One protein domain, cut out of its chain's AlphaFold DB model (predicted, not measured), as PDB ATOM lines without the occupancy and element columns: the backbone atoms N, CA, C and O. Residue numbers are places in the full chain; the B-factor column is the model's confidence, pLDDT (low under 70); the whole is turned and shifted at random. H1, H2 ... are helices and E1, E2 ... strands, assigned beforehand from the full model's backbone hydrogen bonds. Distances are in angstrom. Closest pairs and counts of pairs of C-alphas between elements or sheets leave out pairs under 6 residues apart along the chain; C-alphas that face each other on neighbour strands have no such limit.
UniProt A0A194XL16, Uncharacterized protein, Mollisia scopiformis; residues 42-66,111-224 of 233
ATOM      1  N   PRO A  42      17.716 -38.939 -35.649       64.62
ATOM      2  CA  PRO A  42      19.012 -39.079 -36.297       64.62
ATOM      3  C   PRO A  42      19.674 -40.407 -35.951       64.62
ATOM      4  O   PRO A  42      19.598 -40.888 -34.815       64.62
ATOM      5  N   SER A  43      20.323 -41.010 -36.941       65.31
ATOM      6  CA  SER A  43      21.062 -42.242 -36.696       65.31
ATOM      7  C   SER A  43      22.332 -41.882 -35.937       65.31
ATOM      8  O   SER A  43      23.216 -41.251 -36.501       65.31
ATOM      9  N   ASN A  44      22.432 -42.266 -34.664       65.56
ATOM     10  CA  ASN A  44      23.698 -42.187 -33.938       65.56
ATOM     11  C   ASN A  44      24.613 -43.292 -34.480       65.56
ATOM     12  O   ASN A  44      24.456 -44.464 -34.124       65.56
ATOM     13  N   ILE A  45      25.521 -42.942 -35.392       74.00
ATOM     14  CA  ILE A  45      26.415 -43.921 -36.017       74.00
ATOM     15  C   ILE A  45      27.603 -44.152 -35.096       74.00
ATOM     16  O   ILE A  45      28.484 -43.307 -35.000       74.00
ATOM     17  N   LEU A  46      27.635 -45.305 -34.433       71.38
ATOM     18  CA  LEU A  46      28.750 -45.682 -33.576       71.38
ATOM     19  C   LEU A  46      29.905 -46.305 -34.379       71.38
ATOM     20  O   LEU A  46      29.764 -47.360 -34.991       71.38
ATOM     21  N   VAL A  47      31.067 -45.673 -34.307       70.81
ATOM     22  CA  VAL A  47      32.366 -46.111 -34.810       70.81
ATOM     23  C   VAL A  47      33.155 -46.645 -33.608       70.81
ATOM     24  O   VAL A  47      33.468 -45.887 -32.690       70.81
ATOM     25  N   HIS A  48      33.464 -47.943 -33.584       67.62
ATOM     26  CA  HIS A  48      34.233 -48.567 -32.501       67.62
ATOM     27  C   HIS A  48      35.444 -49.320 -33.078       67.62
ATOM     28  O   HIS A  48      35.271 -50.119 -33.997       67.62
ATOM     29  N   PRO A  49      36.659 -49.141 -32.536       60.00
ATOM     30  CA  PRO A  49      37.797 -49.989 -32.872       60.00
ATOM     31  C   PRO A  49      37.625 -51.330 -32.165       60.00
ATOM     32  O   PRO A  49      37.731 -51.396 -30.943       60.00
ATOM     33  N   ARG A  50      37.244 -52.401 -32.860       60.12
ATOM     34  CA  ARG A  50      37.203 -53.736 -32.243       60.12
ATOM     35  C   ARG A  50      38.042 -54.697 -33.061       60.12
ATOM     36  O   ARG A  50      37.921 -54.722 -34.278       60.12
ATOM     37  N   ASP A  51      38.815 -55.519 -32.358       44.75
ATOM     38  CA  ASP A  51      39.779 -56.508 -32.862       44.75
ATOM     39  C   ASP A  51      39.180 -57.662 -33.701       44.75
ATOM     40  O   ASP A  51      39.775 -58.735 -33.794       44.75
ATOM     41  N   SER A  52      37.988 -57.528 -34.286       41.25
ATOM     42  CA  SER A  52      37.395 -58.622 -35.062       41.25
ATOM     43  C   SER A  52      37.910 -58.608 -36.497       41.25
ATOM     44  O   SER A  52      37.482 -57.799 -37.318       41.25
ATOM     45  N   TRP A  53      38.827 -59.534 -36.752       35.00
ATOM     46  CA  TRP A  53      39.454 -59.851 -38.026       35.00
ATOM     47  C   TRP A  53      38.420 -60.238 -39.092       35.00
ATOM     48  O   TRP A  53      37.960 -61.375 -39.102       35.00
ATOM     49  N   ASP A  54      38.091 -59.329 -40.009       40.41
ATOM     50  CA  ASP A  54      37.557 -59.712 -41.320       40.41
ATOM     51  C   ASP A  54      38.165 -58.829 -42.427       40.41
ATOM     52  O   ASP A  54      37.959 -57.614 -42.504       40.41
ATOM     53  N   ASP A  55      38.939 -59.490 -43.292       36.66
ATOM     54  CA  ASP A  55      39.861 -58.976 -44.317       36.66
ATOM     55  C   ASP A  55      39.192 -58.356 -45.569       36.66
ATOM     56  O   ASP A  55      39.764 -58.375 -46.659       36.66
ATOM     57  N   GLN A  56      37.977 -57.806 -45.486       37.19
ATOM     58  CA  GLN A  56      37.226 -57.421 -46.702       37.19
ATOM     59  C   GLN A  56      37.284 -55.943 -47.107       37.19
ATOM     60  O   GLN A  56      36.571 -55.534 -48.018       37.19
ATOM     61  N   GLY A  57      38.157 -55.129 -46.509       32.44
ATOM     62  CA  GLY A  57      38.426 -53.769 -47.007       32.44
ATOM     63  C   GLY A  57      37.274 -52.757 -46.871       32.44
ATOM     64  O   GLY A  57      37.514 -51.565 -47.026       32.44
ATOM     65  N   GLU A  58      36.060 -53.170 -46.499       36.72
ATOM     66  CA  GLU A  58      34.978 -52.259 -46.120       36.72
ATOM     67  C   GLU A  58      35.202 -51.760 -44.674       36.72
ATOM     68  O   GLU A  58      35.816 -52.435 -43.834       36.72
ATOM     69  N   LEU A  59      34.777 -50.527 -44.375       38.50
ATOM     70  CA  LEU A  59      34.776 -49.975 -43.016       38.50
ATOM     71  C   LEU A  59      33.720 -50.732 -42.194       38.50
ATOM     72  O   LEU A  59      32.547 -50.363 -42.159       38.50
ATOM     73  N   HIS A  60      34.138 -51.836 -41.580       42.06
ATOM     74  CA  HIS A  60      33.303 -52.662 -40.721       42.06
ATOM     75  C   HIS A  60      33.290 -52.058 -39.324       42.06
ATOM     76  O   HIS A  60      34.122 -52.361 -38.477       42.06
ATOM     77  N   LEU A  61      32.350 -51.149 -39.096       40.34
ATOM     78  CA  LEU A  61      32.131 -50.596 -37.772       40.34
ATOM     79  C   LEU A  61      31.289 -51.591 -36.963       40.34
ATOM     80  O   LEU A  61      30.209 -51.985 -37.427       40.34
ATOM     81  N   PRO A  62      31.706 -51.972 -35.742       36.22
ATOM     82  CA  PRO A  62      30.805 -52.524 -34.749       36.22
ATOM     83  C   PRO A  62      29.856 -51.395 -34.348       36.22
ATOM     84  O   PRO A  62      30.028 -50.727 -33.332       36.22
ATOM     85  N   ILE A  63      28.850 -51.152 -35.185       36.59
ATOM     86  CA  ILE A  63      27.749 -50.266 -34.851       36.59
ATOM     87  C   ILE A  63      26.923 -51.040 -33.832       36.59
ATOM     88  O   ILE A  63      25.976 -51.759 -34.160       36.59
ATOM     89  N   GLY A  64      27.319 -50.924 -32.570       35.97
ATOM     90  CA  GLY A  64      26.379 -51.045 -31.478       35.97
ATOM     91  C   GLY A  64      25.363 -49.928 -31.662       35.97
ATOM     92  O   GLY A  64      25.643 -48.773 -31.367       35.97
ATOM     93  N   TYR A  65      24.187 -50.261 -32.188       35.75
ATOM     94  CA  TYR A  65      23.011 -49.447 -31.920       35.75
ATOM     95  C   TYR A  65      22.771 -49.580 -30.430       35.75
ATOM     96  O   TYR A  65      22.274 -50.617 -29.997       35.75
ATOM     97  N   GLU A  66      23.166 -48.587 -29.645       36.88
ATOM     98  CA  GLU A  66      22.747 -48.547 -28.260       36.88
ATOM     99  C   GLU A  66      21.254 -48.215 -28.273       36.88
ATOM    100  O   GLU A  66      20.866 -47.109 -28.664       36.88
ATOM    101  N   ARG A 111      21.805 -46.303 -43.337       81.81
ATOM    102  CA  ARG A 111      21.842 -45.066 -44.112       81.81
ATOM    103  C   ARG A 111      21.906 -43.866 -43.186       81.81
ATOM    104  O   ARG A 111      21.223 -43.850 -42.168       81.81
ATOM    105  N   PHE A 112      22.687 -42.874 -43.579       86.12
ATOM    106  CA  PHE A 112      22.859 -41.625 -42.849       86.12
ATOM    107  C   PHE A 112      23.146 -40.482 -43.829       86.12
ATOM    108  O   PHE A 112      23.327 -40.684 -45.033       86.12
ATOM    109  N   GLY A 113      23.113 -39.262 -43.323       88.94
ATOM    110  CA  GLY A 113      23.407 -38.048 -44.058       88.94
ATOM    111  C   GLY A 113      24.294 -37.100 -43.254       88.94
ATOM    112  O   GLY A 113      24.641 -37.404 -42.116       88.94
ATOM    113  N   PRO A 114      24.637 -35.941 -43.839       91.12
ATOM    114  CA  PRO A 114      25.524 -34.932 -43.241       91.12
ATOM    115  C   PRO A 114      25.136 -34.467 -41.829       91.12
ATOM    116  O   PRO A 114      25.995 -34.087 -41.032       91.12
ATOM    117  N   ASP A 115      23.834 -34.478 -41.535       88.38
ATOM    118  CA  ASP A 115      23.257 -34.008 -40.271       88.38
ATOM    119  C   ASP A 115      23.138 -35.118 -39.210       88.38
ATOM    120  O   ASP A 115      22.729 -34.846 -38.082       88.38
ATOM    121  N   ASP A 116      23.424 -36.378 -39.562       84.06
ATOM    122  CA  ASP A 116      23.433 -37.460 -38.579       84.06
ATOM    123  C   ASP A 116      24.751 -37.432 -37.793       84.06
ATOM    124  O   ASP A 116      25.825 -37.362 -38.398       84.06
ATOM    125  N   PRO A 117      24.698 -37.505 -36.453       86.38
ATOM    126  CA  PRO A 117      25.903 -37.469 -35.649       86.38
ATOM    127  C   PRO A 117      26.697 -38.770 -35.779       86.38
ATOM    128  O   PRO A 117      26.168 -39.874 -35.599       86.38
ATOM    129  N   ILE A 118      27.995 -38.627 -36.031       87.56
ATOM    130  CA  ILE A 118      28.941 -39.742 -35.993       87.56
ATOM    131  C   ILE A 118      29.555 -39.799 -34.606       87.56
ATOM    132  O   ILE A 118      30.046 -38.795 -34.105       87.56
ATOM    133  N   PHE A 119      29.535 -40.967 -33.984       85.75
ATOM    134  CA  PHE A 119      30.078 -41.182 -32.659       85.75
ATOM    135  C   PHE A 119      31.312 -42.074 -32.722       85.75
ATOM    136  O   PHE A 119      31.200 -43.239 -33.080       85.75
ATOM    137  N   ILE A 120      32.483 -41.552 -32.360       86.00
ATOM    138  CA  ILE A 120      33.729 -42.320 -32.311       86.00
ATOM    139  C   ILE A 120      34.046 -42.672 -30.864       86.00
ATOM    140  O   ILE A 120      34.351 -41.799 -30.050       86.00
ATOM    141  N   GLN A 121      33.987 -43.964 -30.550       80.38
ATOM    142  CA  GLN A 121      34.422 -44.483 -29.261       80.38
ATOM    143  C   GLN A 121      35.904 -44.831 -29.264       80.38
ATOM    144  O   GLN A 121      36.447 -45.226 -30.293       80.38
ATOM    145  N   HIS A 122      36.528 -44.749 -28.084       79.00
ATOM    146  CA  HIS A 122      37.936 -45.098 -27.896       79.00
ATOM    147  C   HIS A 122      38.822 -44.374 -28.918       79.00
ATOM    148  O   HIS A 122      39.600 -45.012 -29.627       79.00
ATOM    149  N   LEU A 123      38.651 -43.050 -29.033       84.00
ATOM    150  CA  LEU A 123      39.214 -42.254 -30.127       84.00
ATOM    151  C   LEU A 123      40.715 -42.516 -30.338       84.00
ATOM    152  O   LEU A 123      41.140 -42.737 -31.467       84.00
ATOM    153  N   GLU A 124      41.500 -42.581 -29.259       82.88
ATOM    154  CA  GLU A 124      42.939 -42.876 -29.318       82.88
ATOM    155  C   GLU A 124      43.257 -44.256 -29.913       82.88
ATOM    156  O   GLU A 124      44.217 -44.407 -30.671       82.88
ATOM    157  N   THR A 125      42.475 -45.277 -29.554       82.44
ATOM    158  CA  THR A 125      42.625 -46.641 -30.076       82.44
ATOM    159  C   THR A 125      42.217 -46.694 -31.541       82.44
ATOM    160  O   THR A 125      42.936 -47.274 -32.349       82.44
ATOM    161  N   PHE A 126      41.104 -46.045 -31.892       82.94
ATOM    162  CA  PHE A 126      40.600 -45.978 -33.262       82.94
ATOM    163  C   PHE A 126      41.588 -45.296 -34.197       82.94
ATOM    164  O   PHE A 126      41.860 -45.781 -35.285       82.94
ATOM    165  N   PHE A 127      42.207 -44.213 -33.745       84.69
ATOM    166  CA  PHE A 127      43.180 -43.471 -34.538       84.69
ATOM    167  C   PHE A 127      44.448 -44.263 -34.884       84.69
ATOM    168  O   PHE A 127      45.164 -43.927 -35.825       84.69
ATOM    169  N   LYS A 128      44.749 -45.302 -34.098       84.44
ATOM    170  CA  LYS A 128      45.891 -46.202 -34.299       84.44
ATOM    171  C   LYS A 128      45.510 -47.462 -35.078       84.44
ATOM    172  O   LYS A 128      46.380 -48.302 -35.305       84.44
ATOM    173  N   SER A 129      44.240 -47.627 -35.441       83.50
ATOM    174  CA  SER A 129      43.735 -48.839 -36.073       83.50
ATOM    175  C   SER A 129      43.603 -48.676 -37.598       83.50
ATOM    176  O   SER A 129      43.457 -47.553 -38.085       83.50
ATOM    177  N   PRO A 130      43.640 -49.767 -38.391       83.56
ATOM    178  CA  PRO A 130      43.466 -49.706 -39.850       83.56
ATOM    179  C   PRO A 130      42.121 -49.108 -40.297       83.56
ATOM    180  O   PRO A 130      41.958 -48.674 -41.436       83.56
ATOM    181  N   GLU A 131      41.124 -49.102 -39.414       81.44
ATOM    182  CA  GLU A 131      39.826 -48.475 -39.645       81.44
ATOM    183  C   GLU A 131      39.928 -46.953 -39.759       81.44
ATOM    184  O   GLU A 131      39.107 -46.359 -40.461       81.44
ATOM    185  N   TRP A 132      40.935 -46.331 -39.135       87.56
ATOM    186  CA  TRP A 132      41.209 -44.910 -39.318       87.56
ATOM    187  C   TRP A 132      41.454 -44.588 -40.792       87.56
ATOM    188  O   TRP A 132      40.778 -43.721 -41.344       87.56
ATOM    189  N   ASP A 133      42.340 -45.336 -41.454       87.25
ATOM    190  CA  ASP A 133      42.670 -45.112 -42.866       87.25
ATOM    191  C   ASP A 133      41.428 -45.280 -43.752       87.25
ATOM    192  O   ASP A 133      41.210 -44.527 -44.702       87.25
ATOM    193  N   LYS A 134      40.562 -46.246 -43.429       84.88
ATOM    194  CA  LYS A 134      39.292 -46.440 -44.143       84.88
ATOM    195  C   LYS A 134      38.333 -45.262 -43.949       84.88
ATOM    196  O   LYS A 134      37.641 -44.889 -44.893       84.88
ATOM    197  N   LEU A 135      38.267 -44.697 -42.743       87.06
ATOM    198  CA  LEU A 135      37.429 -43.537 -42.443       87.06
ATOM    199  C   LEU A 135      37.972 -42.279 -43.132       87.06
ATOM    200  O   LEU A 135      37.202 -41.556 -43.763       87.06
ATOM    201  N   GLU A 136      39.283 -42.048 -43.059       89.88
ATOM    202  CA  GLU A 136      39.975 -40.912 -43.681       89.88
ATOM    203  C   GLU A 136      39.773 -40.879 -45.202       89.88
ATOM    204  O   GLU A 136      39.583 -39.812 -45.782       89.88
ATOM    205  N   ASN A 137      39.725 -42.050 -45.839       88.44
ATOM    206  CA  ASN A 137      39.484 -42.186 -47.276       88.44
ATOM    207  C   ASN A 137      37.998 -42.320 -47.654       88.44
ATOM    208  O   ASN A 137      37.680 -42.585 -48.815       88.44
ATOM    209  N   SER A 138      37.070 -42.169 -46.705       87.88
ATOM    210  CA  SER A 138      35.643 -42.294 -46.997       87.88
ATOM    211  C   SER A 138      35.071 -41.015 -47.616       87.88
ATOM    212  O   SER A 138      35.324 -39.905 -47.150       87.88
ATOM    213  N   GLU A 139      34.243 -41.167 -48.654       90.50
ATOM    214  CA  GLU A 139      33.635 -40.033 -49.372       90.50
ATOM    215  C   GLU A 139      32.735 -39.167 -48.475       90.50
ATOM    216  O   GLU A 139      32.537 -37.986 -48.741       90.50
ATOM    217  N   TRP A 140      32.191 -39.749 -47.403       91.69
ATOM    218  CA  TRP A 140      31.244 -39.084 -46.514       91.69
ATOM    219  C   TRP A 140      31.901 -38.354 -45.342       91.69
ATOM    220  O   TRP A 140      31.259 -37.485 -44.757       91.69
ATOM    221  N   ALA A 141      33.148 -38.671 -44.972       92.19
ATOM    222  CA  ALA A 141      33.770 -38.094 -43.777       92.19
ATOM    223  C   ALA A 141      33.860 -36.563 -43.850       92.19
ATOM    224  O   ALA A 141      33.533 -35.872 -42.887       92.19
ATOM    225  N   GLY A 142      34.197 -36.020 -45.023       93.88
ATOM    226  CA  GLY A 142      34.275 -34.574 -45.242       93.88
ATOM    227  C   GLY A 142      32.936 -33.836 -45.136       93.88
ATOM    228  O   GLY A 142      32.936 -32.613 -45.023       93.88
ATOM    229  N   GLU A 143      31.816 -34.557 -45.147       94.88
ATOM    230  CA  GLU A 143      30.451 -34.021 -45.226       94.88
ATOM    231  C   GLU A 143      29.740 -34.024 -43.866       94.88
ATOM    232  O   GLU A 143      28.680 -33.423 -43.711       94.88
ATOM    233  N   ILE A 144      30.314 -34.680 -42.857       93.06
ATOM    234  CA  ILE A 144      29.727 -34.755 -41.518       93.06
ATOM    235  C   ILE A 144      29.798 -33.401 -40.820       93.06
ATOM    236  O   ILE A 144      30.842 -32.748 -40.784       93.06
ATOM    237  N   THR A 145      28.679 -33.008 -40.215       94.12
ATOM    238  CA  THR A 145      28.543 -31.715 -39.532       94.12
ATOM    239  C   THR A 145      28.560 -31.806 -38.005       94.12
ATOM    240  O   THR A 145      28.866 -30.801 -37.355       94.12
ATOM    241  N   ASP A 146      28.288 -32.978 -37.424       91.31
ATOM    242  CA  ASP A 146      28.279 -33.218 -35.975       91.31
ATOM    243  C   ASP A 146      29.056 -34.496 -35.639       91.31
ATOM    244  O   ASP A 146      28.694 -35.598 -36.054       91.31
ATOM    245  N   LEU A 147      30.138 -34.330 -34.883       91.62
ATOM    246  CA  LEU A 147      30.998 -35.413 -34.434       91.62
ATOM    247  C   LEU A 147      30.925 -35.504 -32.917       91.62
ATOM    248  O   LEU A 147      31.174 -34.537 -32.202       91.62
ATOM    249  N   VAL A 148      30.627 -36.693 -32.425       89.12
ATOM    250  CA  VAL A 148      30.676 -37.042 -31.015       89.12
ATOM    251  C   VAL A 148      31.899 -37.922 -30.810       89.12
ATOM    252  O   VAL A 148      32.116 -38.875 -31.554       89.12
ATOM    253  N   VAL A 149      32.708 -37.627 -29.807       88.50
ATOM    254  CA  VAL A 149      33.929 -38.379 -29.523       88.50
ATOM    255  C   VAL A 149      33.977 -38.770 -28.064       88.50
ATOM    256  O   VAL A 149      33.627 -37.985 -27.183       88.50
ATOM    257  N   HIS A 150      34.406 -40.000 -27.816       84.38
ATOM    258  CA  HIS A 150      34.718 -40.481 -26.484       84.38
ATOM    259  C   HIS A 150      36.236 -40.643 -26.353       84.38
ATOM    260  O   HIS A 150      36.797 -41.606 -26.901       84.38
ATOM    261  N   PRO A 151      36.907 -39.704 -25.671       77.81
ATOM    262  CA  PRO A 151      38.319 -39.841 -25.380       77.81
ATOM    263  C   PRO A 151      38.489 -40.918 -24.310       77.81
ATOM    264  O   PRO A 151      37.935 -40.825 -23.219       77.81
ATOM    265  N   ILE A 152      39.225 -41.978 -24.635       70.75
ATOM    266  CA  ILE A 152      39.660 -42.965 -23.647       70.75
ATOM    267  C   ILE A 152      41.171 -42.995 -23.706       70.75
ATOM    268  O   ILE A 152      41.724 -43.417 -24.720       70.75
ATOM    269  N   GLY A 153      41.799 -42.600 -22.604       65.62
ATOM    270  CA  GLY A 153      43.237 -42.700 -22.427       65.62
ATOM    271  C   GLY A 153      43.881 -41.443 -21.860       65.62
ATOM    272  O   GLY A 153      43.223 -40.483 -21.465       65.62
ATOM    273  N   HIS A 154      45.201 -41.530 -21.735       55.59
ATOM    274  CA  HIS A 154      46.079 -40.458 -21.298       55.59
ATOM    275  C   HIS A 154      46.982 -40.117 -22.483       55.59
ATOM    276  O   HIS A 154      48.036 -40.737 -22.644       55.59
ATOM    277  N   GLY A 155      46.591 -39.170 -23.327       60.19
ATOM    278  CA  GLY A 155      47.414 -38.843 -24.483       60.19
ATOM    279  C   GLY A 155      47.128 -37.482 -25.080       60.19
ATOM    280  O   GLY A 155      46.008 -36.989 -25.031       60.19
ATOM    281  N   ASP A 156      48.170 -36.900 -25.667       68.06
ATOM    282  CA  ASP A 156      48.038 -35.778 -26.587       68.06
ATOM    283  C   ASP A 156      47.402 -36.324 -27.873       68.06
ATOM    284  O   ASP A 156      48.065 -36.972 -28.691       68.06
ATOM    285  N   PHE A 157      46.089 -36.146 -28.017       81.69
ATOM    286  CA  PHE A 157      45.384 -36.526 -29.232       81.69
ATOM    287  C   PHE A 157      45.625 -35.488 -30.338       81.69
ATOM    288  O   PHE A 157      45.542 -34.279 -30.112       81.69
ATOM    289  N   ASP A 158      45.890 -35.957 -31.561       88.88
ATOM    290  CA  ASP A 158      46.075 -35.084 -32.723       88.88
ATOM    291  C   ASP A 158      44.721 -34.608 -33.273       88.88
ATOM    292  O   ASP A 158      44.198 -35.089 -34.284       88.88
ATOM    293  N   TRP A 159      44.149 -33.627 -32.573       88.62
ATOM    294  CA  TRP A 159      42.911 -32.956 -32.961       88.62
ATOM    295  C   TRP A 159      42.984 -32.350 -34.361       88.62
ATOM    296  O   TRP A 159      41.977 -32.335 -35.066       88.62
ATOM    297  N   LEU A 160      44.155 -31.884 -34.802       90.69
ATOM    298  CA  LEU A 160      44.305 -31.292 -36.130       90.69
ATOM    299  C   LEU A 160      44.121 -32.332 -37.225       90.69
ATOM    300  O   LEU A 160      43.386 -32.084 -38.182       90.69
ATOM    301  N   LYS A 161      44.725 -33.510 -37.064       91.00
ATOM    302  CA  LYS A 161      44.529 -34.606 -38.010       91.00
ATOM    303  C   LYS A 161      43.077 -35.101 -38.011       91.00
ATOM    304  O   LYS A 161      42.555 -35.388 -39.085       91.00
ATOM    305  N   LEU A 162      42.380 -35.117 -36.869       91.25
ATOM    306  CA  LEU A 162      40.936 -35.406 -36.841       91.25
ATOM    307  C   LEU A 162      40.120 -34.361 -37.618       91.25
ATOM    308  O   LEU A 162      39.330 -34.712 -38.493       91.25
ATOM    309  N   LEU A 163      40.314 -33.077 -37.320       91.69
ATOM    310  CA  LEU A 163      39.560 -31.984 -37.941       91.69
ATOM    311  C   LEU A 163      39.838 -31.858 -39.448       91.69
ATOM    312  O   LEU A 163      38.951 -31.466 -40.203       91.69
ATOM    313  N   ALA A 164      41.033 -32.239 -39.908       92.38
ATOM    314  CA  ALA A 164      41.379 -32.258 -41.330       92.38
ATOM    315  C   ALA A 164      40.543 -33.264 -42.146       92.38
ATOM    316  O   ALA A 164      40.276 -33.026 -43.330       92.38
ATOM    317  N   VAL A 165      40.111 -34.364 -41.519       93.25
ATOM    318  CA  VAL A 165      39.235 -35.371 -42.136       93.25
ATOM    319  C   VAL A 165      37.796 -34.855 -42.231       93.25
ATOM    320  O   VAL A 165      37.162 -34.943 -43.283       93.25
ATOM    321  N   PHE A 166      37.293 -34.243 -41.159       93.44
ATOM    322  CA  PHE A 166      35.913 -33.767 -41.045       93.44
ATOM    323  C   PHE A 166      35.774 -32.285 -41.440       93.44
ATOM    324  O   PHE A 166      35.506 -31.413 -40.619       93.44
ATOM    325  N   LYS A 167      35.946 -31.974 -42.727       92.62
ATOM    326  CA  LYS A 167      36.031 -30.580 -43.221       92.62
ATOM    327  C   LYS A 167      34.761 -29.745 -43.017       92.62
ATOM    328  O   LYS A 167      34.852 -28.536 -42.804       92.62
ATOM    329  N   SER A 168      33.584 -30.370 -43.078       94.75
ATOM    330  CA  SER A 168      32.284 -29.694 -42.918       94.75
ATOM    331  C   SER A 168      31.803 -29.618 -41.469       94.75
ATOM    332  O   SER A 168      30.652 -29.244 -41.216       94.75
ATOM    333  N   LEU A 169      32.664 -29.962 -40.511       94.12
ATOM    334  CA  LEU A 169      32.287 -30.069 -39.115       94.12
ATOM    335  C   LEU A 169      31.848 -28.712 -38.559       94.12
ATOM    336  O   LEU A 169      32.563 -27.712 -38.634       94.12
ATOM    337  N   LYS A 170      30.641 -28.680 -37.997       92.88
ATOM    338  CA  LYS A 170      30.062 -27.508 -37.324       92.88
ATOM    339  C   LYS A 170      30.088 -27.666 -35.814       92.88
ATOM    340  O   LYS A 170      30.107 -26.665 -35.098       92.88
ATOM    341  N   LYS A 171      30.079 -28.912 -35.336       92.56
ATOM    342  CA  LYS A 171      29.992 -29.243 -33.918       92.56
ATOM    343  C   LYS A 171      30.872 -30.441 -33.568       92.56
ATOM    344  O   LYS A 171      30.800 -31.467 -34.237       92.56
ATOM    345  N   VAL A 172      31.651 -30.312 -32.494       90.69
ATOM    346  CA  VAL A 172      32.315 -31.436 -31.816       90.69
ATOM    347  C   VAL A 172      31.748 -31.558 -30.415       90.69
ATOM    348  O   VAL A 172      31.686 -30.581 -29.665       90.69
ATOM    349  N   ARG A 173      31.327 -32.771 -30.068       89.19
ATOM    350  CA  ARG A 173      30.823 -33.126 -28.750       89.19
ATOM    351  C   ARG A 173      31.764 -34.100 -28.070       89.19
ATOM    352  O   ARG A 173      31.910 -35.226 -28.535       89.19
ATOM    353  N   ILE A 174      32.353 -33.686 -26.956       85.31
ATOM    354  CA  ILE A 174      33.201 -34.564 -26.145       85.31
ATOM    355  C   ILE A 174      32.323 -35.229 -25.093       85.31
ATOM    356  O   ILE A 174      31.634 -34.551 -24.325       85.31
ATOM    357  N   MET A 175      32.306 -36.557 -25.102       82.19
ATOM    358  CA  MET A 175      31.563 -37.351 -24.136       82.19
ATOM    359  C   MET A 175      32.304 -37.457 -22.818       82.19
ATOM    360  O   MET A 175      33.435 -37.928 -22.789       82.19
ATOM    361  N   VAL A 176      31.613 -37.105 -21.736       74.38
ATOM    362  CA  VAL A 176      32.144 -37.205 -20.373       74.38
ATOM    363  C   VAL A 176      31.476 -38.371 -19.641       74.38
ATOM    364  O   VAL A 176      30.246 -38.406 -19.524       74.38
ATOM    365  N   GLY A 177      32.286 -39.312 -19.139       63.78
ATOM    366  CA  GLY A 177      31.884 -40.362 -18.192       63.78
ATOM    367  C   GLY A 177      31.015 -41.471 -18.783       63.78
ATOM    368  O   GLY A 177      29.923 -41.728 -18.268       63.78
ATOM    369  N   PHE A 178      31.439 -42.087 -19.895       61.41
ATOM    370  CA  PHE A 178      30.540 -42.939 -20.675       61.41
ATOM    371  C   PHE A 178      30.412 -44.383 -20.165       61.41
ATOM    372  O   PHE A 178      29.325 -44.921 -20.319       61.41
ATOM    373  N   TRP A 179      31.397 -45.012 -19.503       53.09
ATOM    374  CA  TRP A 179      31.231 -46.435 -19.116       53.09
ATOM    375  C   TRP A 179      31.947 -46.916 -17.862       53.09
ATOM    376  O   TRP A 179      31.502 -47.909 -17.281       53.09
ATOM    377  N   ASP A 180      33.019 -46.262 -17.416       49.34
ATOM    378  CA  ASP A 180      33.818 -46.829 -16.337       49.34
ATOM    379  C   ASP A 180      33.473 -46.195 -14.987       49.34
ATOM    380  O   ASP A 180      34.014 -45.173 -14.566       49.34
ATOM    381  N   LEU A 181      32.547 -46.840 -14.271       50.00
ATOM    382  CA  LEU A 181      32.204 -46.510 -12.882       50.00
ATOM    383  C   LEU A 181      33.417 -46.563 -11.935       50.00
ATOM    384  O   LEU A 181      33.282 -46.190 -10.769       50.00
ATOM    385  N   SER A 182      34.580 -47.047 -12.386       50.31
ATOM    386  CA  SER A 182      35.748 -47.184 -11.529       50.31
ATOM    387  C   SER A 182      36.522 -45.878 -11.308       50.31
ATOM    388  O   SER A 182      37.080 -45.738 -10.219       50.31
ATOM    389  N   ILE A 183      36.522 -44.892 -12.231       64.31
ATOM    390  CA  ILE A 183      37.192 -43.587 -11.996       64.31
ATOM    391  C   ILE A 183      36.534 -42.390 -12.742       64.31
ATOM    392  O   ILE A 183      37.165 -41.779 -13.605       64.31
ATOM    393  N   PRO A 184      35.312 -41.949 -12.375       67.31
ATOM    394  CA  PRO A 184      34.639 -40.801 -13.012       67.31
ATOM    395  C   PRO A 184      35.470 -39.506 -13.061       67.31
ATOM    396  O   PRO A 184      35.413 -38.759 -14.033       67.31
ATOM    397  N   ALA A 185      36.282 -39.261 -12.027       68.75
ATOM    398  CA  ALA A 185      37.144 -38.083 -11.949       68.75
ATOM    399  C   ALA A 185      38.231 -38.057 -13.036       68.75
ATOM    400  O   ALA A 185      38.704 -36.987 -13.413       68.75
ATOM    401  N   LEU A 186      38.648 -39.228 -13.527       69.25
ATOM    402  CA  LEU A 186      39.676 -39.323 -14.555       69.25
ATOM    403  C   LEU A 186      39.107 -39.036 -15.944       69.25
ATOM    404  O   LEU A 186      39.700 -38.258 -16.687       69.25
ATOM    405  N   ASP A 187      37.934 -39.590 -16.254       72.19
ATOM    406  CA  ASP A 187      37.212 -39.297 -17.497       72.19
ATOM    407  C   ASP A 187      36.882 -37.804 -17.611       72.19
ATOM    408  O   ASP A 187      37.024 -37.208 -18.680       72.19
ATOM    409  N   GLU A 188      36.484 -37.178 -16.499       76.19
ATOM    410  CA  GLU A 188      36.226 -35.739 -16.435       76.19
ATOM    411  C   GLU A 188      37.499 -34.919 -16.676       76.19
ATOM    412  O   GLU A 188      37.491 -34.010 -17.505       76.19
ATOM    413  N   ALA A 189      38.613 -35.267 -16.024       79.19
ATOM    414  CA  ALA A 189      39.886 -34.571 -16.209       79.19
ATOM    415  C   ALA A 189      40.427 -34.690 -17.646       79.19
ATOM    416  O   ALA A 189      40.955 -33.715 -18.186       79.19
ATOM    417  N   ASN A 190      40.288 -35.861 -18.271       78.75
ATOM    418  CA  ASN A 190      40.697 -36.074 -19.660       78.75
ATOM    419  C   ASN A 190      39.803 -35.282 -20.622       78.75
ATOM    420  O   ASN A 190      40.312 -34.525 -21.443       78.75
ATOM    421  N   SER A 191      38.480 -35.357 -20.441       79.94
ATOM    422  CA  SER A 191      37.532 -34.573 -21.240       79.94
ATOM    423  C   SER A 191      37.797 -33.071 -21.123       79.94
ATOM    424  O   SER A 191      37.733 -32.350 -22.112       79.94
ATOM    425  N   GLN A 192      38.123 -32.592 -19.919       83.44
ATOM    426  CA  GLN A 192      38.453 -31.192 -19.681       83.44
ATOM    427  C   GLN A 192      39.737 -30.771 -20.407       83.44
ATOM    428  O   GLN A 192      39.770 -29.696 -21.003       83.44
ATOM    429  N   ARG A 193      40.770 -31.620 -20.414       83.75
ATOM    430  CA  ARG A 193      42.000 -31.367 -21.177       83.75
ATOM    431  C   ARG A 193      41.722 -31.266 -22.676       83.75
ATOM    432  O   ARG A 193      42.182 -30.325 -23.312       83.75
ATOM    433  N   ASP A 194      40.926 -32.180 -23.214       83.94
ATOM    434  CA  ASP A 194      40.553 -32.176 -24.629       83.94
ATOM    435  C   ASP A 194      39.768 -30.920 -25.029       83.94
ATOM    436  O   ASP A 194      40.000 -30.342 -26.093       83.94
ATOM    437  N   LEU A 195      38.867 -30.450 -24.158       85.19
ATOM    438  CA  LEU A 195      38.174 -29.173 -24.347       85.19
ATOM    439  C   LEU A 195      39.160 -28.004 -24.372       85.19
ATOM    440  O   LEU A 195      39.047 -27.125 -25.224       85.19
ATOM    441  N   GLU A 196      40.115 -27.982 -23.442       87.88
ATOM    442  CA  GLU A 196      41.143 -26.943 -23.377       87.88
ATOM    443  C   GLU A 196      42.032 -26.944 -24.619       87.88
ATOM    444  O   GLU A 196      42.355 -25.874 -25.133       87.88
ATOM    445  N   ASP A 197      42.412 -28.112 -25.128       86.88
ATOM    446  CA  ASP A 197      43.249 -28.220 -26.318       86.88
ATOM    447  C   ASP A 197      42.496 -27.788 -27.579       86.88
ATOM    448  O   ASP A 197      43.022 -26.988 -28.357       86.88
ATOM    449  N   LEU A 198      41.235 -28.191 -27.744       85.69
ATOM    450  CA  LEU A 198      40.386 -27.691 -28.828       85.69
ATOM    451  C   LEU A 198      40.167 -26.174 -28.749       85.69
ATOM    452  O   LEU A 198      40.200 -25.487 -29.773       85.69
ATOM    453  N   GLU A 199      39.985 -25.626 -27.549       86.69
ATOM    454  CA  GLU A 199      39.824 -24.187 -27.351       86.69
ATOM    455  C   GLU A 199      41.126 -23.423 -27.648       86.69
ATOM    456  O   GLU A 199      41.084 -22.378 -28.299       86.69
ATOM    457  N   LYS A 200      42.295 -23.961 -27.269       88.50
ATOM    458  CA  LYS A 200      43.603 -23.402 -27.659       88.50
ATOM    459  C   LYS A 200      43.770 -23.395 -29.174       88.50
ATOM    460  O   LYS A 200      44.191 -22.383 -29.733       88.50
ATOM    461  N   LEU A 201      43.427 -24.493 -29.853       87.19
ATOM    462  CA  LEU A 201      43.464 -24.547 -31.315       87.19
ATOM    463  C   LEU A 201      42.554 -23.467 -31.914       87.19
ATOM    464  O   LEU A 201      42.976 -22.761 -32.831       87.19
ATOM    465  N   ARG A 202      41.345 -23.288 -31.356       85.06
ATOM    466  CA  ARG A 202      40.384 -22.261 -31.790       85.06
ATOM    467  C   ARG A 202      40.957 -20.853 -31.663       85.06
ATOM    468  O   ARG A 202      40.854 -20.059 -32.593       85.06
ATOM    469  N   GLN A 203      41.580 -20.555 -30.527       87.12
ATOM    470  CA  GLN A 203      42.185 -19.251 -30.244       87.12
ATOM    471  C   GLN A 203      43.400 -18.960 -31.127       87.12
ATOM    472  O   GLN A 203      43.620 -17.811 -31.505       87.12
ATOM    473  N   ASN A 204      44.158 -19.993 -31.499       86.75
ATOM    474  CA  ASN A 204      45.337 -19.864 -32.352       86.75
ATOM    475  C   ASN A 204      45.008 -19.634 -33.838       86.75
ATOM    476  O   ASN A 204      45.933 -19.415 -34.616       86.75
ATOM    477  N   ASN A 205      43.723 -19.658 -34.226       77.62
ATOM    478  CA  ASN A 205      43.219 -19.359 -35.574       77.62
ATOM    479  C   ASN A 205      44.069 -19.990 -36.691       77.62
ATOM    480  O   ASN A 205      44.584 -19.305 -37.576       77.62
ATOM    481  N   ILE A 206      44.261 -21.306 -36.594       80.19
ATOM    482  CA  ILE A 206      45.121 -22.067 -37.501       80.19
ATOM    483  C   ILE A 206      44.565 -21.957 -38.922       80.19
ATOM    484  O   ILE A 206      43.442 -22.381 -39.202       80.19
ATOM    485  N   GLU A 207      45.360 -21.374 -39.821       70.69
ATOM    486  CA  GLU A 207      44.969 -21.181 -41.215       70.69
ATOM    487  C   GLU A 207      44.551 -22.518 -41.844       70.69
ATOM    488  O   GLU A 207      45.270 -23.514 -41.765       70.69
ATOM    489  N   ASN A 208      43.398 -22.516 -42.519       70.44
ATOM    490  CA  ASN A 208      42.821 -23.659 -43.238       70.44
ATOM    491  C   ASN A 208      42.194 -24.771 -42.378       70.44
ATOM    492  O   ASN A 208      41.809 -25.799 -42.936       70.44
ATOM    493  N   VAL A 209      42.016 -24.573 -41.066       74.75
ATOM    494  CA  VAL A 209      41.262 -25.508 -40.212       74.75
ATOM    495  C   VAL A 209      40.019 -24.816 -39.660       74.75
ATOM    496  O   VAL A 209      40.107 -23.877 -38.874       74.75
ATOM    497  N   ASN A 210      38.838 -25.283 -40.071       76.75
ATOM    498  CA  ASN A 210      37.580 -24.841 -39.478       76.75
ATOM    499  C   ASN A 210      37.410 -25.525 -38.116       76.75
ATOM    500  O   ASN A 210      37.217 -26.739 -38.060       76.75
ATOM    501  N   ILE A 211      37.503 -24.756 -37.031       79.25
ATOM    502  CA  ILE A 211      37.352 -25.293 -35.678       79.25
ATOM    503  C   ILE A 211      35.887 -25.131 -35.254       79.25
ATOM    504  O   ILE A 211      35.412 -24.000 -35.108       79.25
ATOM    505  N   PRO A 212      35.152 -26.241 -35.087       83.19
ATOM    506  CA  PRO A 212      33.712 -26.227 -34.858       83.19
ATOM    507  C   PRO A 212      33.337 -25.675 -33.480       83.19
ATOM    508  O   PRO A 212      34.176 -25.481 -32.601       83.19
ATOM    509  N   GLY A 213      32.036 -25.475 -33.258       79.56
ATOM    510  CA  GLY A 213      31.512 -25.260 -31.911       79.56
ATOM    511  C   GLY A 213      31.794 -26.476 -31.026       79.56
ATOM    512  O   GLY A 213      31.419 -27.598 -31.373       79.56
ATOM    513  N   ILE A 214      32.445 -26.253 -29.885       81.00
ATOM    514  CA  ILE A 214      32.824 -27.301 -28.932       81.00
ATOM    515  C   ILE A 214      31.778 -27.332 -27.817       81.00
ATOM    516  O   ILE A 214      31.486 -26.301 -27.209       81.00
ATOM    517  N   VAL A 215      31.190 -28.501 -27.560       80.44
ATOM    518  CA  VAL A 215      30.183 -28.682 -26.504       80.44
ATOM    519  C   VAL A 215      30.487 -29.958 -25.726       80.44
ATOM    520  O   VAL A 215      30.864 -30.972 -26.308       80.44
ATOM    521  N   THR A 216      30.295 -29.950 -24.412       73.88
ATOM    522  CA  THR A 216      30.314 -31.188 -23.628       73.88
ATOM    523  C   THR A 216      29.002 -31.942 -23.800       73.88
ATOM    524  O   THR A 216      27.918 -31.359 -23.820       73.88
ATOM    525  N   ALA A 217      29.085 -33.261 -23.929       63.19
ATOM    526  CA  ALA A 217      27.930 -34.141 -23.872       63.19
ATOM    527  C   ALA A 217      28.066 -35.023 -22.632       63.19
ATOM    528  O   ALA A 217      28.963 -35.858 -22.543       63.19
ATOM    529  N   SER A 218      27.173 -34.844 -21.658       58.47
ATOM    530  CA  SER A 218      27.068 -35.810 -20.565       58.47
ATOM    531  C   SER A 218      26.583 -37.145 -21.129       58.47
ATOM    532  O   SER A 218      25.679 -37.170 -21.969       58.47
ATOM    533  N   SER A 219      27.148 -38.252 -20.646       55.88
ATOM    534  CA  SER A 219      26.684 -39.613 -20.943       55.88
ATOM    535  C   SER A 219      25.174 -39.794 -20.738       55.88
ATOM    536  O   SER A 219      24.521 -40.500 -21.508       55.88
ATOM    537  N   TYR A 220      24.586 -39.055 -19.791       43.88
ATOM    538  CA  TYR A 220      23.142 -39.030 -19.554       43.88
ATOM    539  C   TYR A 220      22.335 -38.412 -20.704       43.88
ATOM    540  O   TYR A 220      21.187 -38.793 -20.901       43.88
ATOM    541  N   ILE A 221      22.904 -37.498 -21.498       42.69
ATOM    542  CA  ILE A 221      22.189 -36.802 -22.584       42.69
ATOM    543  C   ILE A 221      21.996 -37.712 -23.801       42.69
ATOM    544  O   ILE A 221      20.977 -37.599 -24.477       42.69
ATOM    545  N   ILE A 222      22.885 -38.686 -24.036       43.75
ATOM    546  CA  ILE A 222      22.648 -39.697 -25.083       43.75
ATOM    547  C   ILE A 222      21.477 -40.619 -24.704       43.75
ATOM    548  O   ILE A 222      20.771 -41.097 -25.587       43.75
ATOM    549  N   GLN A 223      21.183 -40.780 -23.408       38.62
ATOM    550  CA  GLN A 223      19.958 -41.436 -22.932       38.62
ATOM    551  C   GLN A 223      18.746 -40.491 -22.787       38.62
ATOM    552  O   GLN A 223      17.625 -40.981 -22.654       38.62
ATOM    553  N   CYS A 224      18.939 -39.168 -22.842       31.59
ATOM    554  CA  CYS A 224      17.936 -38.152 -22.499       31.59
ATOM    555  C   CYS A 224      17.730 -37.082 -23.590       31.59
ATOM    556  O   CYS A 224      17.568 -35.907 -23.271       31.59
TER     557      CYS A 224
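This is residues 42 to 66 and 111 to 224 of the 233 residues of an uncharacterized protein of Mollisia scopiformis (UniProt A0A194XL16). A twisted sheet of five parallel strands has the long helix H4 packed lengthwise over one face at its E4 and E5 end, while the short helices H3, H2 and H1 continue from H4 in a loose arc. A loop of residues 48 to 66 reaches out past the E1 edge, and the short H5 follows E5. The printed part has 139 residues, in the order E1 E2 H1 H2 E3 H3 E4 H4 E5 H5, and the sheet's order is E1 E2 E3 E4 E5. The class is mixed, helices and strands, with under half of the residues in named elements; the whole is compact, with a radius of gyration of the C-alphas of 14.6 A and spans of 40 by 40 by 29 A.

The strands are E1, residues 45 to 47, from C-alpha 45 at (26.415, -43.921, -36.017); E2, 118 to 120; E3, 146 to 149, 10.0 A long; E4, 171 to 176, 15.9 A; and E5, 213 to 218, 16.1 A. H4, residues 184 to 203, is 28.6 A long and ends at C-alpha 203, (42.185, -19.251, -30.244). The shorter helices are H1, 123 to 127; H2, 130 to 136; H3, 159 to 165; and H5, 219 to 223.

E1 and E5 are edge strands. N 47 and O 119 are 2.7 A apart between E1 and E2, N 148 and O 118 2.8 A between E2 and E3, N 149 and O 173 2.8 A between E3 and E4, and N 172 and O 213 2.9 A between E4 and E5, each within hydrogen-bond range. H4 is on the sheet at a height of 9.5 A, over E4 and E5, in two layers, helix on one face of a sheet; it runs along the strands, at 6 degrees to E4 on the local plane. The closest C-alphas of E4 and H4 are those of Val 176 and Glu 188, 5.9 A apart. E2, H1 H2, E3; E3, H3, E4; and E4, H4, E5 are strand-helix-strand units, parallel neighbour strands joined through helices, with right-handed crossovers. H3 and H4 are close but not clearly touching, with C-alphas 159 and 198 7.2 A apart. H2 and H3 are not on the sheet; H1 and H5 only graze it. Every O i to N i+4 pair is within hydrogen-bond range in H1, H2 and H4, against 2 of 3 in H3 and 0 of 1 in H5, where 1 of 2 O i to N i+3 pairs is.

The C-alphas of Asp 55 and Gln 203, the two farthest apart, are 42.2 A apart. Residues 67 to 110 are not printed, and C-alphas 66 and 111 are 16.3 A apart across this cut. Of the links printed whole, none is long. The mean pLDDT of the printed part is 74.0; residues 42 to 44, 48 to 66, 153 to 156, 177 to 186 and 217 to 224 are under 70.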